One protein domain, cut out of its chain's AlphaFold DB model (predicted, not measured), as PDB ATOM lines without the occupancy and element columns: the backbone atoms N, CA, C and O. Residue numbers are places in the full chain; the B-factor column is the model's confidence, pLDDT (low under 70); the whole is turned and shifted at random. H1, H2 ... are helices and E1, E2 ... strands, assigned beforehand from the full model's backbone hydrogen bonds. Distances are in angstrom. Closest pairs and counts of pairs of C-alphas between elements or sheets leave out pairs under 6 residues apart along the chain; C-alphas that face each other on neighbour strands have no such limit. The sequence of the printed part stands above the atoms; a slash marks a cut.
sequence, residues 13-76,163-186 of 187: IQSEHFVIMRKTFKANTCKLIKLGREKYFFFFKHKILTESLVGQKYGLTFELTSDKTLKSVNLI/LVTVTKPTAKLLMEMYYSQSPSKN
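Overview. This is residues 13 to 76 and 163 to 186 of the 187 residues of the protein "tRNA (adenine(58)-N(1))-methyltransferase non-catalytic subunit TRM6" of Euroglyphus maynei (UniProt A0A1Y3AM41). A small, strongly twisted sheet of five short strands, E2 E1 E7 E5 E6, curls partway round, and the two-stranded hairpin E3 and E4 lies across the hollow side of the curl, near both edge strands. The one helix, H1, packs outside the curl, on the face turned away from that hairpin and near the E2 edge, which makes two layers there, a helix on one face of a sheet. The printed part has 88 residues, in the order E1 E2 E3 E4 E5 E6 E7 H1; both sheets are antiparallel, and the class is mixed, helices and strands, with under half of the residues in named elements. It is compact, with a radius of gyration of the C-alphas of 12.7 A and spans of 36 by 32 by 23 A.

Along the chain. Begin at C-alpha 18, at (14.880, 23.072, -18.955); from there E1, residues 18 to 23, runs 16.8 A. E2 is residues 30 to 34, 13.4 A long. Past the cut, find C-alpha 163 at (19.236, 4.215, -19.856), where E7, residues 163 to 167, begins its 13.3 A. E5, residues 61 to 64, spans 9.9 A, and E6, residues 70 to 73, spans 9.2 A. The smaller sheet has E3, residues 40 to 43, 9.8 A, and E4, residues 46 to 49, 10.0 A. H1, residues 171 to 181, runs 15.4 A to C-alpha 181 at (32.091, 18.890, -18.656).

Arrangement. Look first at E1, an inner strand: it is antiparallel to E7 at 148 degrees, with N 22 and O 165 at 2.9 A, and forms a hairpin with E2, with N 19 and O 33 at 2.8 A. E7 is antiparallel to E5, with N 62 and O 164 at 2.8 A. E5 and E6 are a hairpin, with N 63 and O 71 at 2.8 A. In the hairpin E3 and E4, N 41 and O 48 are 2.9 A apart. The closest C-alphas of E2 and E3 are those of Lys 31 and Phe 43, 7.2 A; those of E4 and E6 are Ile 48 and Leu 70, 7.5 A. H1 is on the large sheet at a height of 8.7 A, over E2 and only just over E1, on which 3 of its C-alphas fall. It runs slantwise to the strands, at 55 degrees to E2 on the local plane, and its closest C-alpha pair with E2 is Met 177 and Cys 30, 5.9 A. In H1 every O i to N i+4 pair is within hydrogen-bond range.

Size, cuts and confidence. The two C-alphas farthest apart are those of Asp 67 and Asn 186, 36.9 A. Residues 77 to 162 are not printed, and C-alphas 76 and 163 are 11.9 A apart across the cut. Of the links that are printed whole, E4 to E5, with 11 residues, is long. Mean pLDDT of the printed part is 88.5, and residue 186 is under 70.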
ATOM      1  N   ILE A  13       7.018  16.956 -16.585       90.94
ATOM      2  CA  ILE A  13       7.883  17.558 -17.591       90.94
ATOM      3  C   ILE A  13       7.016  18.290 -18.609       90.94
ATOM      4  O   ILE A  13       6.262  17.675 -19.364       90.94
ATOM      5  N   GLN A  14       7.157  19.609 -18.654       88.19
ATOM      6  CA  GLN A  14       6.425  20.480 -19.567       88.19
ATOM      7  C   GLN A  14       7.292  20.897 -20.764       88.19
ATOM      8  O   GLN A  14       8.527  20.862 -20.716       88.19
ATOM      9  N   SER A  15       6.645  21.312 -21.855       85.81
ATOM     10  CA  SER A  15       7.321  21.970 -22.977       85.81
ATOM     11  C   SER A  15       7.904  23.328 -22.550       85.81
ATOM     12  O   SER A  15       7.536  23.886 -21.518       85.81
ATOM     13  N   GLU A  16       8.881  23.834 -23.306       87.25
ATOM     14  CA  GLU A  16       9.629  25.084 -23.056       87.25
ATOM     15  C   GLU A  16      10.479  25.145 -21.772       87.25
ATOM     16  O   GLU A  16      11.232  26.105 -21.581       87.25
ATOM     17  N   HIS A  17      10.469  24.095 -20.947       88.38
ATOM     18  CA  HIS A  17      11.266  24.003 -19.727       88.38
ATOM     19  C   HIS A  17      12.653  23.386 -19.949       88.38
ATOM     20  O   HIS A  17      12.916  22.648 -20.908       88.38
ATOM     21  N   PHE A  18      13.561  23.688 -19.020       91.25
ATOM     22  CA  PHE A  18      14.880  23.072 -18.955       91.25
ATOM     23  C   PHE A  18      14.844  21.808 -18.105       91.25
ATOM     24  O   PHE A  18      14.331  21.807 -16.989       91.25
ATOM     25  N   VAL A  19      15.469  20.748 -18.606       93.00
ATOM     26  CA  VAL A  19      15.605  19.472 -17.904       93.00
ATOM     27  C   VAL A  19      17.058  19.020 -17.902       93.00
ATOM     28  O   VAL A  19      17.802  19.261 -18.857       93.00
ATOM     29  N   ILE A  20      17.474  18.338 -16.836       93.25
ATOM     30  CA  ILE A  20      18.779  17.676 -16.787       93.25
ATOM     31  C   ILE A  20      18.573  16.197 -17.072       93.25
ATOM     32  O   ILE A  20      17.915  15.482 -16.315       93.25
ATOM     33  N   MET A  21      19.186  15.734 -18.154       93.31
ATOM     34  CA  MET A  21      19.180  14.335 -18.557       93.31
ATOM     35  C   MET A  21      20.535  13.714 -18.232       93.31
ATOM     36  O   MET A  21      21.568  14.261 -18.618       93.31
ATOM     37  N   ARG A  22      20.553  12.574 -17.533       92.31
ATOM     38  CA  ARG A  22      21.776  11.852 -17.139       92.31
ATOM     39  C   ARG A  22      21.754  10.413 -17.637       92.31
ATOM     40  O   ARG A  22      20.703   9.785 -17.597       92.31
ATOM     41  N   LYS A  23      22.893   9.856 -18.064       91.44
ATOM     42  CA  LYS A  23      22.984   8.404 -18.302       91.44
ATOM     43  C   LYS A  23      23.101   7.666 -16.977       91.44
ATOM     44  O   LYS A  23      23.956   8.006 -16.166       91.44
ATOM     45  N   THR A  24      22.318   6.611 -16.799       87.50
ATOM     46  CA  THR A  24      22.268   5.879 -15.526       87.50
ATOM     47  C   THR A  24      23.548   5.074 -15.268       87.50
ATOM     48  O   THR A  24      24.133   5.167 -14.197       87.50
ATOM     49  N   PHE A  25      24.061   4.354 -16.273       83.12
ATOM     50  CA  PHE A  25      25.241   3.478 -16.126       83.12
ATOM     51  C   PHE A  25      26.589   4.146 -16.436       83.12
ATOM     52  O   PHE A  25      27.640   3.492 -16.474       83.12
ATOM     53  N   LYS A  26      26.593   5.447 -16.735       81.25
ATOM     54  CA  LYS A  26      27.822   6.185 -17.029       81.25
ATOM     55  C   LYS A  26      27.886   7.435 -16.163       81.25
ATOM     56  O   LYS A  26      27.213   8.424 -16.442       81.25
ATOM     57  N   ALA A  27      28.752   7.373 -15.155       75.44
ATOM     58  CA  ALA A  27      29.055   8.501 -14.288       75.44
ATOM     59  C   ALA A  27      29.428   9.749 -15.101       75.44
ATOM     60  O   ALA A  27      30.012   9.642 -16.188       75.44
ATOM     61  N   ASN A  28      29.082  10.915 -14.556       74.19
ATOM     62  CA  ASN A  28      29.469  12.229 -15.073       74.19
ATOM     63  C   ASN A  28      29.035  12.482 -16.527       74.19
ATOM     64  O   ASN A  28      29.705  13.182 -17.281       74.19
ATOM     65  N   THR A  29      27.915  11.887 -16.952       84.75
ATOM     66  CA  THR A  29      27.317  12.161 -18.266       84.75
ATOM     67  C   THR A  29      25.892  12.669 -18.128       84.75
ATOM     68  O   THR A  29      24.920  11.978 -18.436       84.75
ATOM     69  N   CYS A  30      25.789  13.905 -17.655       89.69
ATOM     70  CA  CYS A  30      24.567  14.695 -17.650       89.69
ATOM     71  C   CYS A  30      24.662  15.841 -18.662       89.69
ATOM     72  O   CYS A  30      25.759  16.270 -19.015       89.69
ATOM     73  N   LYS A  31      23.517  16.299 -19.168       90.81
ATOM     74  CA  LYS A  31      23.406  17.444 -20.077       90.81
ATOM     75  C   LYS A  31      22.112  18.199 -19.778       90.81
ATOM     76  O   LYS A  31      21.068  17.572 -19.606       90.81
ATOM     77  N   LEU A  32      22.199  19.526 -19.746       91.88
ATOM     78  CA  LEU A  32      21.046  20.420 -19.688       91.88
ATOM     79  C   LEU A  32      20.418  20.533 -21.081       91.88
ATOM     80  O   LEU A  32      21.122  20.744 -22.072       91.88
ATOM     81  N   ILE A  33      19.103  20.361 -21.161       91.75
ATOM     82  CA  ILE A  33      18.347  20.340 -22.414       91.75
ATOM     83  C   ILE A  33      17.130  21.241 -22.247       91.75
ATOM     84  O   ILE A  33      16.400  21.104 -21.271       91.75
ATOM     85  N   LYS A  34      16.906  22.144 -23.204       90.81
ATOM     86  CA  LYS A  34      15.653  22.891 -23.309       90.81
ATOM     87  C   LYS A  34      14.690  22.116 -24.206       90.81
ATOM     88  O   LYS A  34      15.019  21.862 -25.364       90.81
ATOM     89  N   LEU A  35      13.532  21.731 -23.681       86.94
ATOM     90  CA  LEU A  35      12.467  21.084 -24.452       86.94
ATOM     91  C   LEU A  35      11.595  22.167 -25.104       86.94
ATOM     92  O   LEU A  35      11.417  23.212 -24.502       86.94
ATOM     93  N   GLY A  36      11.049  21.948 -26.306       74.06
ATOM     94  CA  GLY A  36       9.949  22.773 -26.850       74.06
ATOM     95  C   GLY A  36      10.161  23.424 -28.224       74.06
ATOM     96  O   GLY A  36       9.198  23.565 -28.968       74.06
ATOM     97  N   ARG A  37      11.403  23.707 -28.643       73.44
ATOM     98  CA  ARG A  37      11.639  24.378 -29.944       73.44
ATOM     99  C   ARG A  37      11.732  23.441 -31.141       73.44
ATOM    100  O   ARG A  37      11.413  23.828 -32.259       73.44
ATOM    101  N   GLU A  38      12.202  22.220 -30.922       85.69
ATOM    102  CA  GLU A  38      12.498  21.273 -31.993       85.69
ATOM    103  C   GLU A  38      11.787  19.942 -31.750       85.69
ATOM    104  O   GLU A  38      11.690  19.468 -30.614       85.69
ATOM    105  N   LYS A  39      11.344  19.295 -32.838       87.38
ATOM    106  CA  LYS A  39      10.757  17.943 -32.794       87.38
ATOM    107  C   LYS A  39      11.720  16.922 -32.184       87.38
ATOM    108  O   LYS A  39      11.295  15.968 -31.538       87.38
ATOM    109  N   TYR A  40      13.018  17.121 -32.393       91.19
ATOM    110  CA  TYR A  40      14.058  16.259 -31.862       91.19
ATOM    111  C   TYR A  40      15.097  17.080 -31.120       91.19
ATOM    112  O   TYR A  40      15.430  18.172 -31.556       91.19
ATOM    113  N   PHE A  41      15.696  16.505 -30.086       91.69
ATOM    114  CA  PHE A  41      16.866  17.069 -29.428       91.69
ATOM    115  C   PHE A  41      18.019  16.061 -29.420       91.69
ATOM    116  O   PHE A  41      17.832  14.846 -29.558       91.69
ATOM    117  N   PHE A  42      19.241  16.567 -29.253       91.00
ATOM    118  CA  PHE A  42      20.442  15.739 -29.182       91.00
ATOM    119  C   PHE A  42      20.939  15.559 -27.750       91.00
ATOM    120  O   PHE A  42      21.402  16.502 -27.093       91.00
ATOM    121  N   PHE A  43      20.966  14.302 -27.314       90.44
ATOM    122  CA  PHE A  43      21.640  13.872 -26.100       90.44
ATOM    123  C   PHE A  43      22.922  13.110 -26.456       90.44
ATOM    124  O   PHE A  43      22.916  11.924 -26.798       90.44
ATOM    125  N   PHE A  44      24.056  13.816 -26.399       87.81
ATOM    126  CA  PHE A  44      25.344  13.351 -26.925       87.81
ATOM    127  C   PHE A  44      25.226  12.893 -28.392       87.81
ATOM    128  O   PHE A  44      24.955  13.708 -29.264       87.81
ATOM    129  N   LYS A  45      25.427  11.596 -28.664       87.50
ATOM    130  CA  LYS A  45      25.374  10.998 -30.009       87.50
ATOM    131  C   LYS A  45      23.970  10.523 -30.410       87.50
ATOM    132  O   LYS A  45      23.814   9.956 -31.484       87.50
ATOM    133  N   HIS A  46      22.972  10.688 -29.540       89.06
ATOM    134  CA  HIS A  46      21.623  10.172 -29.752       89.06
ATOM    135  C   HIS A  46      20.658  11.307 -30.089       89.06
ATOM    136  O   HIS A  46      20.601  12.307 -29.374       89.06
ATOM    137  N   LYS A  47      19.896  11.125 -31.169       91.75
ATOM    138  CA  LYS A  47      18.765  11.977 -31.548       91.75
ATOM    139  C   LYS A  47      17.503  11.395 -30.919       91.75
ATOM    140  O   LYS A  47      17.257  10.207 -31.106       91.75
ATOM    141  N   ILE A  48      16.749  12.204 -30.182       93.38
ATOM    142  CA  ILE A  48      15.599  11.767 -29.377       93.38
ATOM    143  C   ILE A  48      14.395  12.651 -29.699       93.38
ATOM    144  O   ILE A  48      14.570  13.845 -29.924       93.38
ATOM    145  N   LEU A  49      13.197  12.071 -29.761       93.00
ATOM    146  CA  LEU A  49      11.938  12.787 -29.961       93.00
ATOM    147  C   LEU A  49      11.539  13.543 -28.683       93.00
ATOM    148  O   LEU A  49      11.474  12.956 -27.604       93.00
ATOM    149  N   THR A  50      11.244  14.837 -28.815       89.44
ATOM    150  CA  THR A  50      10.864  15.710 -27.690       89.44
ATOM    151  C   THR A  50       9.536  15.275 -27.061       89.44
ATOM    152  O   THR A  50       9.419  15.221 -25.839       89.44
ATOM    153  N   GLU A  51       8.561  14.891 -27.888       89.62
ATOM    154  CA  GLU A  51       7.210  14.486 -27.467       89.62
ATOM    155  C   GLU A  51       7.201  13.260 -26.544       89.62
ATOM    156  O   GLU A  51       6.348  13.168 -25.672       89.62
ATOM    157  N   SER A  52       8.172  12.346 -26.667       90.44
ATOM    158  CA  SER A  52       8.254  11.163 -25.790       90.44
ATOM    159  C   SER A  52       8.535  11.503 -24.322       90.44
ATOM    160  O   SER A  52       8.415  10.641 -23.457       90.44
ATOM    161  N   LEU A  53       8.984  12.728 -24.055       89.31
ATOM    162  CA  LEU A  53       9.487  13.176 -22.760       89.31
ATOM    163  C   LEU A  53       8.500  14.116 -22.057       89.31
ATOM    164  O   LEU A  53       8.436  14.139 -20.829       89.31
ATOM    165  N   VAL A  54       7.733  14.879 -22.837       90.56
ATOM    166  CA  VAL A  54       6.706  15.800 -22.339       90.56
ATOM    167  C   VAL A  54       5.542  15.000 -21.743       90.56
ATOM    168  O   VAL A  54       5.142  13.972 -22.281       90.56
ATOM    169  N   GLY A  55       5.016  15.449 -20.602       89.12
ATOM    170  CA  GLY A  55       3.933  14.784 -19.868       89.12
ATOM    171  C   GLY A  55       4.387  13.658 -18.933       89.12
ATOM    172  O   GLY A  55       3.587  13.144 -18.156       89.12
ATOM    173  N   GLN A  56       5.669  13.281 -18.954       91.50
ATOM    174  CA  GLN A  56       6.223  12.297 -18.021       91.50
ATOM    175  C   GLN A  56       6.648  12.950 -16.701       91.50
ATOM    176  O   GLN A  56       6.949  14.141 -16.651       91.50
ATOM    177  N   LYS A  57       6.716  12.169 -15.618       92.25
ATOM    178  CA  LYS A  57       7.184  12.664 -14.314       92.25
ATOM    179  C   LYS A  57       8.709  12.786 -14.270       92.25
ATOM    180  O   LYS A  57       9.430  11.954 -14.830       92.25
ATOM    181  N   TYR A  58       9.212  13.783 -13.544       92.25
ATOM    182  CA  TYR A  58      10.638  13.850 -13.217       92.25
ATOM    183  C   TYR A  58      11.062  12.673 -12.325       92.25
ATOM    184  O   TYR A  58      10.274  12.115 -11.566       92.25
ATOM    185  N   GLY A  59      12.338  12.296 -12.408       90.25
ATOM    186  CA  GLY A  59      12.934  11.196 -11.647       90.25
ATOM    187  C   GLY A  59      12.793   9.825 -12.310       90.25
ATOM    188  O   GLY A  59      13.511   8.899 -11.932       90.25
ATOM    189  N   LEU A  60      11.942   9.697 -13.331       92.31
ATOM    190  CA  LEU A  60      11.799   8.460 -14.091       92.31
ATOM    191  C   LEU A  60      13.050   8.155 -14.923       92.31
ATOM    192  O   LEU A  60      13.786   9.045 -15.370       92.31
ATOM    193  N   THR A  61      13.281   6.858 -15.114       93.75
ATOM    194  CA  THR A  61      14.326   6.337 -15.992       93.75
ATOM    195  C   THR A  61      13.685   5.819 -17.265       93.75
ATOM    196  O   THR A  61      12.647   5.165 -17.239       93.75
ATOM    197  N   PHE A  62      14.320   6.126 -18.385       93.44
ATOM    198  CA  PHE A  62      13.846   5.771 -19.703       93.44
ATOM    199  C   PHE A  62      14.903   4.965 -20.445       93.44
ATOM    200  O   PHE A  62      16.099   5.245 -20.334       93.44
ATOM    201  N   GLU A  63      14.466   3.996 -21.236       92.00
ATOM    202  CA  GLU A  63      15.293   3.339 -22.240       92.00
ATOM    203  C   GLU A  63      15.126   4.055 -23.583       92.00
ATOM    204  O   GLU A  63      14.007   4.321 -24.035       92.00
ATOM    205  N   LEU A  64      16.249   4.370 -24.231       91.62
ATOM    206  CA  LEU A  64      16.251   4.856 -25.605       91.62
ATOM    207  C   LEU A  64      16.074   3.693 -26.585       91.62
ATOM    208  O   LEU A  64      16.938   2.820 -26.678       91.62
ATOM    209  N   THR A  65      15.002   3.748 -27.367       87.75
ATOM    210  CA  THR A  65      14.694   2.763 -28.408       87.75
ATOM    211  C   THR A  65      15.323   3.122 -29.757       87.75
ATOM    212  O   THR A  65      15.758   4.257 -29.993       87.75
ATOM    213  N   SER A  66      15.334   2.159 -30.684       83.25
ATOM    214  CA  SER A  66      15.740   2.370 -32.084       83.25
ATOM    215  C   SER A  66      14.902   3.440 -32.798       83.25
ATOM    216  O   SER A  66      15.418   4.145 -33.667       83.25
ATOM    217  N   ASP A  67      13.655   3.637 -32.362       85.75
ATOM    218  CA  ASP A  67      12.702   4.597 -32.933       85.75
ATOM    219  C   ASP A  67      12.941   6.038 -32.467       85.75
ATOM    220  O   ASP A  67      12.157   6.933 -32.781       85.75
ATOM    221  N   LYS A  68      14.035   6.288 -31.731       88.56
ATOM    222  CA  LYS A  68      14.387   7.599 -31.153       88.56
ATOM    223  C   LYS A  68      13.391   8.060 -30.086       88.56
ATOM    224  O   LYS A  68      13.379   9.240 -29.737       88.56
ATOM    225  N   THR A  69      12.576   7.152 -29.561       90.81
ATOM    226  CA  THR A  69      11.628   7.418 -28.480       90.81
ATOM    227  C   THR A  69      12.204   6.963 -27.145       90.81
ATOM    228  O   THR A  69      13.149   6.171 -27.077       90.81
ATOM    229  N   LEU A  70      11.648   7.503 -26.066       91.56
ATOM    230  CA  LEU A  70      11.988   7.124 -24.703       91.56
ATOM    231  C   LEU A  70      10.839   6.313 -24.120       91.56
ATOM    232  O   LEU A  70       9.709   6.789 -24.077       91.56
ATOM    233  N   LYS A  71      11.133   5.091 -23.677       91.31
ATOM    234  CA  LYS A  71      10.171   4.237 -22.974       91.31
ATOM    235  C   LYS A  71      10.486   4.254 -21.489       91.31
ATOM    236  O   LYS A  71      11.637   4.040 -21.122       91.31
ATOM    237  N   SER A  72       9.489   4.533 -20.651       91.56
ATOM    238  CA  SER A  72       9.645   4.460 -19.194       91.56
ATOM    239  C   SER A  72       9.948   3.021 -18.791       91.56
ATOM    240  O   SER A  72       9.289   2.098 -19.267       91.56
ATOM    241  N   VAL A  73      10.961   2.835 -17.949       91.50
ATOM    242  CA  VAL A  73      11.393   1.517 -17.482       91.50
ATOM    243  C   VAL A  73      11.727   1.552 -16.000       91.50
ATOM    244  O   VAL A  73      12.192   2.569 -15.473       91.50
ATOM    245  N   ASN A  74      11.529   0.422 -15.325       89.81
ATOM    246  CA  ASN A  74      11.968   0.271 -13.951       89.81
ATOM    247  C   ASN A  74      13.474  -0.017 -13.925       89.81
ATOM    248  O   ASN A  74      13.967  -0.878 -14.646       89.81
ATOM    249  N   LEU A  75      14.230   0.731 -13.119       86.31
ATOM    250  CA  LEU A  75      15.681   0.557 -13.039       86.31
ATOM    251  C   LEU A  75      16.059  -0.802 -12.430       86.31
ATOM    252  O   LEU A  75      17.105  -1.346 -12.776       86.31
ATOM    253  N   ILE A  76      15.214  -1.340 -11.550       86.19
ATOM    254  CA  ILE A  76      15.464  -2.590 -10.822       86.19
ATOM    255  C   ILE A  76      15.627  -3.757 -11.803       86.19
ATOM    256  O   ILE A  76      16.632  -4.455 -11.736       86.19
ATOM    257  N   LEU A 163      20.125   3.678 -20.882       92.06
ATOM    258  CA  LEU A 163      19.236   4.215 -19.856       92.06
ATOM    259  C   LEU A 163      19.580   5.656 -19.514       92.06
ATOM    260  O   LEU A 163      20.753   6.016 -19.338       92.06
ATOM    261  N   VAL A 164      18.534   6.461 -19.397       93.31
ATOM    262  CA  VAL A 164      18.613   7.885 -19.110       93.31
ATOM    263  C   VAL A 164      17.604   8.252 -18.037       93.31
ATOM    264  O   VAL A 164      16.429   7.933 -18.148       93.31
ATOM    265  N   THR A 165      18.054   8.932 -16.990       93.56
ATOM    266  CA  THR A 165      17.165   9.491 -15.970       93.56
ATOM    267  C   THR A 165      16.990  10.975 -16.240       93.56
ATOM    268  O   THR A 165      17.967  11.679 -16.523       93.56
ATOM    269  N   VAL A 166      15.757  11.453 -16.131       93.25
ATOM    270  CA  VAL A 166      15.429  12.865 -16.328       93.25
ATOM    271  C   VAL A 166      15.134  13.487 -14.976       93.25
ATOM    272  O   VAL A 166      14.374  12.944 -14.183       93.25
ATOM    273  N   THR A 167      15.763  14.617 -14.689       92.81
ATOM    274  CA  THR A 167      15.712  15.270 -13.379       92.81
ATOM    275  C   THR A 167      15.494  16.765 -13.535       92.81
ATOM    276  O   THR A 167      15.873  17.358 -14.551       92.81
ATOM    277  N   LYS A 168      14.884  17.372 -12.514       92.38
ATOM    278  CA  LYS A 168      14.718  18.820 -12.449       92.38
ATOM    279  C   LYS A 168      16.084  19.500 -12.331       92.38
ATOM    280  O   LYS A 168      16.949  19.000 -11.602       92.38
ATOM    281  N   PRO A 169      16.298  20.638 -13.003       92.25
ATOM    282  CA  PRO A 169      17.516  21.410 -12.833       92.25
ATOM    283  C   PRO A 169      17.603  21.914 -11.390       92.25
ATOM    284  O   PRO A 169      16.786  22.702 -10.936       92.25
ATOM    285  N   THR A 170      18.600  21.424 -10.658       91.56
ATOM    286  CA  THR A 170      18.910  21.845  -9.284       91.56
ATOM    287  C   THR A 170      20.323  22.410  -9.267       91.56
ATOM    288  O   THR A 170      21.174  21.905 -10.002       91.56
ATOM    289  N   ALA A 171      20.609  23.397  -8.412       91.69
ATOM    290  CA  ALA A 171      21.942  24.003  -8.294       91.69
ATOM    291  C   ALA A 171      23.061  22.952  -8.153       91.69
ATOM    292  O   ALA A 171      24.058  23.012  -8.868       91.69
ATOM    293  N   LYS A 172      22.839  21.918  -7.326       91.06
ATOM    294  CA  LYS A 172      23.747  20.768  -7.178       91.06
ATOM    295  C   LYS A 172      24.029  20.060  -8.510       91.06
ATOM    296  O   LYS A 172      25.183  19.889  -8.885       91.06
ATOM    297  N   LEU A 173      22.979  19.669  -9.235       89.94
ATOM    298  CA  LEU A 173      23.110  18.933 -10.498       89.94
ATOM    299  C   LEU A 173      23.757  19.784 -11.595       89.94
ATOM    300  O   LEU A 173      24.520  19.264 -12.407       89.94
ATOM    301  N   LEU A 174      23.467  21.087 -11.620       90.25
ATOM    302  CA  LEU A 174      24.121  22.027 -12.528       90.25
ATOM    303  C   LEU A 174      25.616  22.118 -12.216       90.25
ATOM    304  O   LEU A 174      26.427  21.962 -13.123       90.25
ATOM    305  N   MET A 175      25.991  22.285 -10.948       89.38
ATOM    306  CA  MET A 175      27.393  22.335 -10.536       89.38
ATOM    307  C   MET A 175      28.143  21.045 -10.903       89.38
ATOM    308  O   MET A 175      29.204  21.118 -11.520       89.38
ATOM    309  N   GLU A 176      27.565  19.869 -10.622       88.44
ATOM    310  CA  GLU A 176      28.120  18.563 -11.018       88.44
ATOM    311  C   GLU A 176      28.286  18.441 -12.545       88.44
ATOM    312  O   GLU A 176      29.302  17.942 -13.043       88.44
ATOM    313  N   MET A 177      27.308  18.929 -13.314       89.44
ATOM    314  CA  MET A 177      27.368  18.954 -14.775       89.44
ATOM    315  C   MET A 177      28.501  19.852 -15.281       89.44
ATOM    316  O   MET A 177      29.301  19.418 -16.108       89.44
ATOM    317  N   TYR A 178      28.594  21.092 -14.797       88.69
ATOM    318  CA  TYR A 178      29.634  22.027 -15.231       88.69
ATOM    319  C   TYR A 178      31.026  21.543 -14.823       88.69
ATOM    320  O   TYR A 178      31.942  21.575 -15.645       88.69
ATOM    321  N   TYR A 179      31.166  21.008 -13.607       88.38
ATOM    322  CA  TYR A 179      32.420  20.435 -13.126       88.38
ATOM    323  C   TYR A 179      32.871  19.245 -13.978       88.38
ATOM    324  O   TYR A 179      34.040  19.152 -14.333       88.38
ATOM    325  N   SER A 180      31.954  18.355 -14.369       85.81
ATOM    326  CA  SER A 180      32.307  17.196 -15.197       85.81
ATOM    327  C   SER A 180      32.594  17.528 -16.663       85.81
ATOM    328  O   SER A 180      33.410  16.849 -17.286       85.81
ATOM    329  N   GLN A 181      31.937  18.539 -17.239       84.62
ATOM    330  CA  GLN A 181      32.091  18.890 -18.656       84.62
ATOM    331  C   GLN A 181      33.195  19.913 -18.928       84.62
ATOM    332  O   GLN A 181      33.848  19.865 -19.970       84.62
ATOM    333  N   SER A 182      33.354  20.907 -18.059       82.06
ATOM    334  CA  SER A 182      34.288  22.020 -18.247       82.06
ATOM    335  C   SER A 182      34.661  22.619 -16.887       82.06
ATOM    336  O   SER A 182      34.205  23.721 -16.570       82.06
ATOM    337  N   PRO A 183      35.506  21.930 -16.091       81.06
ATOM    338  CA  PRO A 183      35.859  22.380 -14.743       81.06
ATOM    339  C   PRO A 183      36.411  23.811 -14.716       81.06
ATOM    340  O   PRO A 183      36.115  24.580 -13.812       81.06
ATOM    341  N   SER A 184      37.154  24.200 -15.752       81.25
ATOM    342  CA  SER A 184      37.784  25.515 -15.895       81.25
ATOM    343  C   SER A 184      36.815  26.687 -16.099       81.25
ATOM    344  O   SER A 184      37.256  27.833 -16.032       81.25
ATOM    345  N   LYS A 185      35.521  26.430 -16.337       75.69
ATOM    346  CA  LYS A 185      34.477  27.467 -16.434       75.69
ATOM    347  C   LYS A 185      33.819  27.796 -15.086       75.69
ATOM    348  O   LYS A 185      33.098  28.782 -15.016       75.69
ATOM    349  N   ASN A 186      34.073  26.998 -14.045       62.72
ATOM    350  CA  ASN A 186      33.677  27.277 -12.664       62.72
ATOM    351  C   ASN A 186      34.858  27.948 -11.940       62.72
ATOM    352  O   ASN A 186      35.598  27.273 -11.225       62.72
TER     353      ASN A 186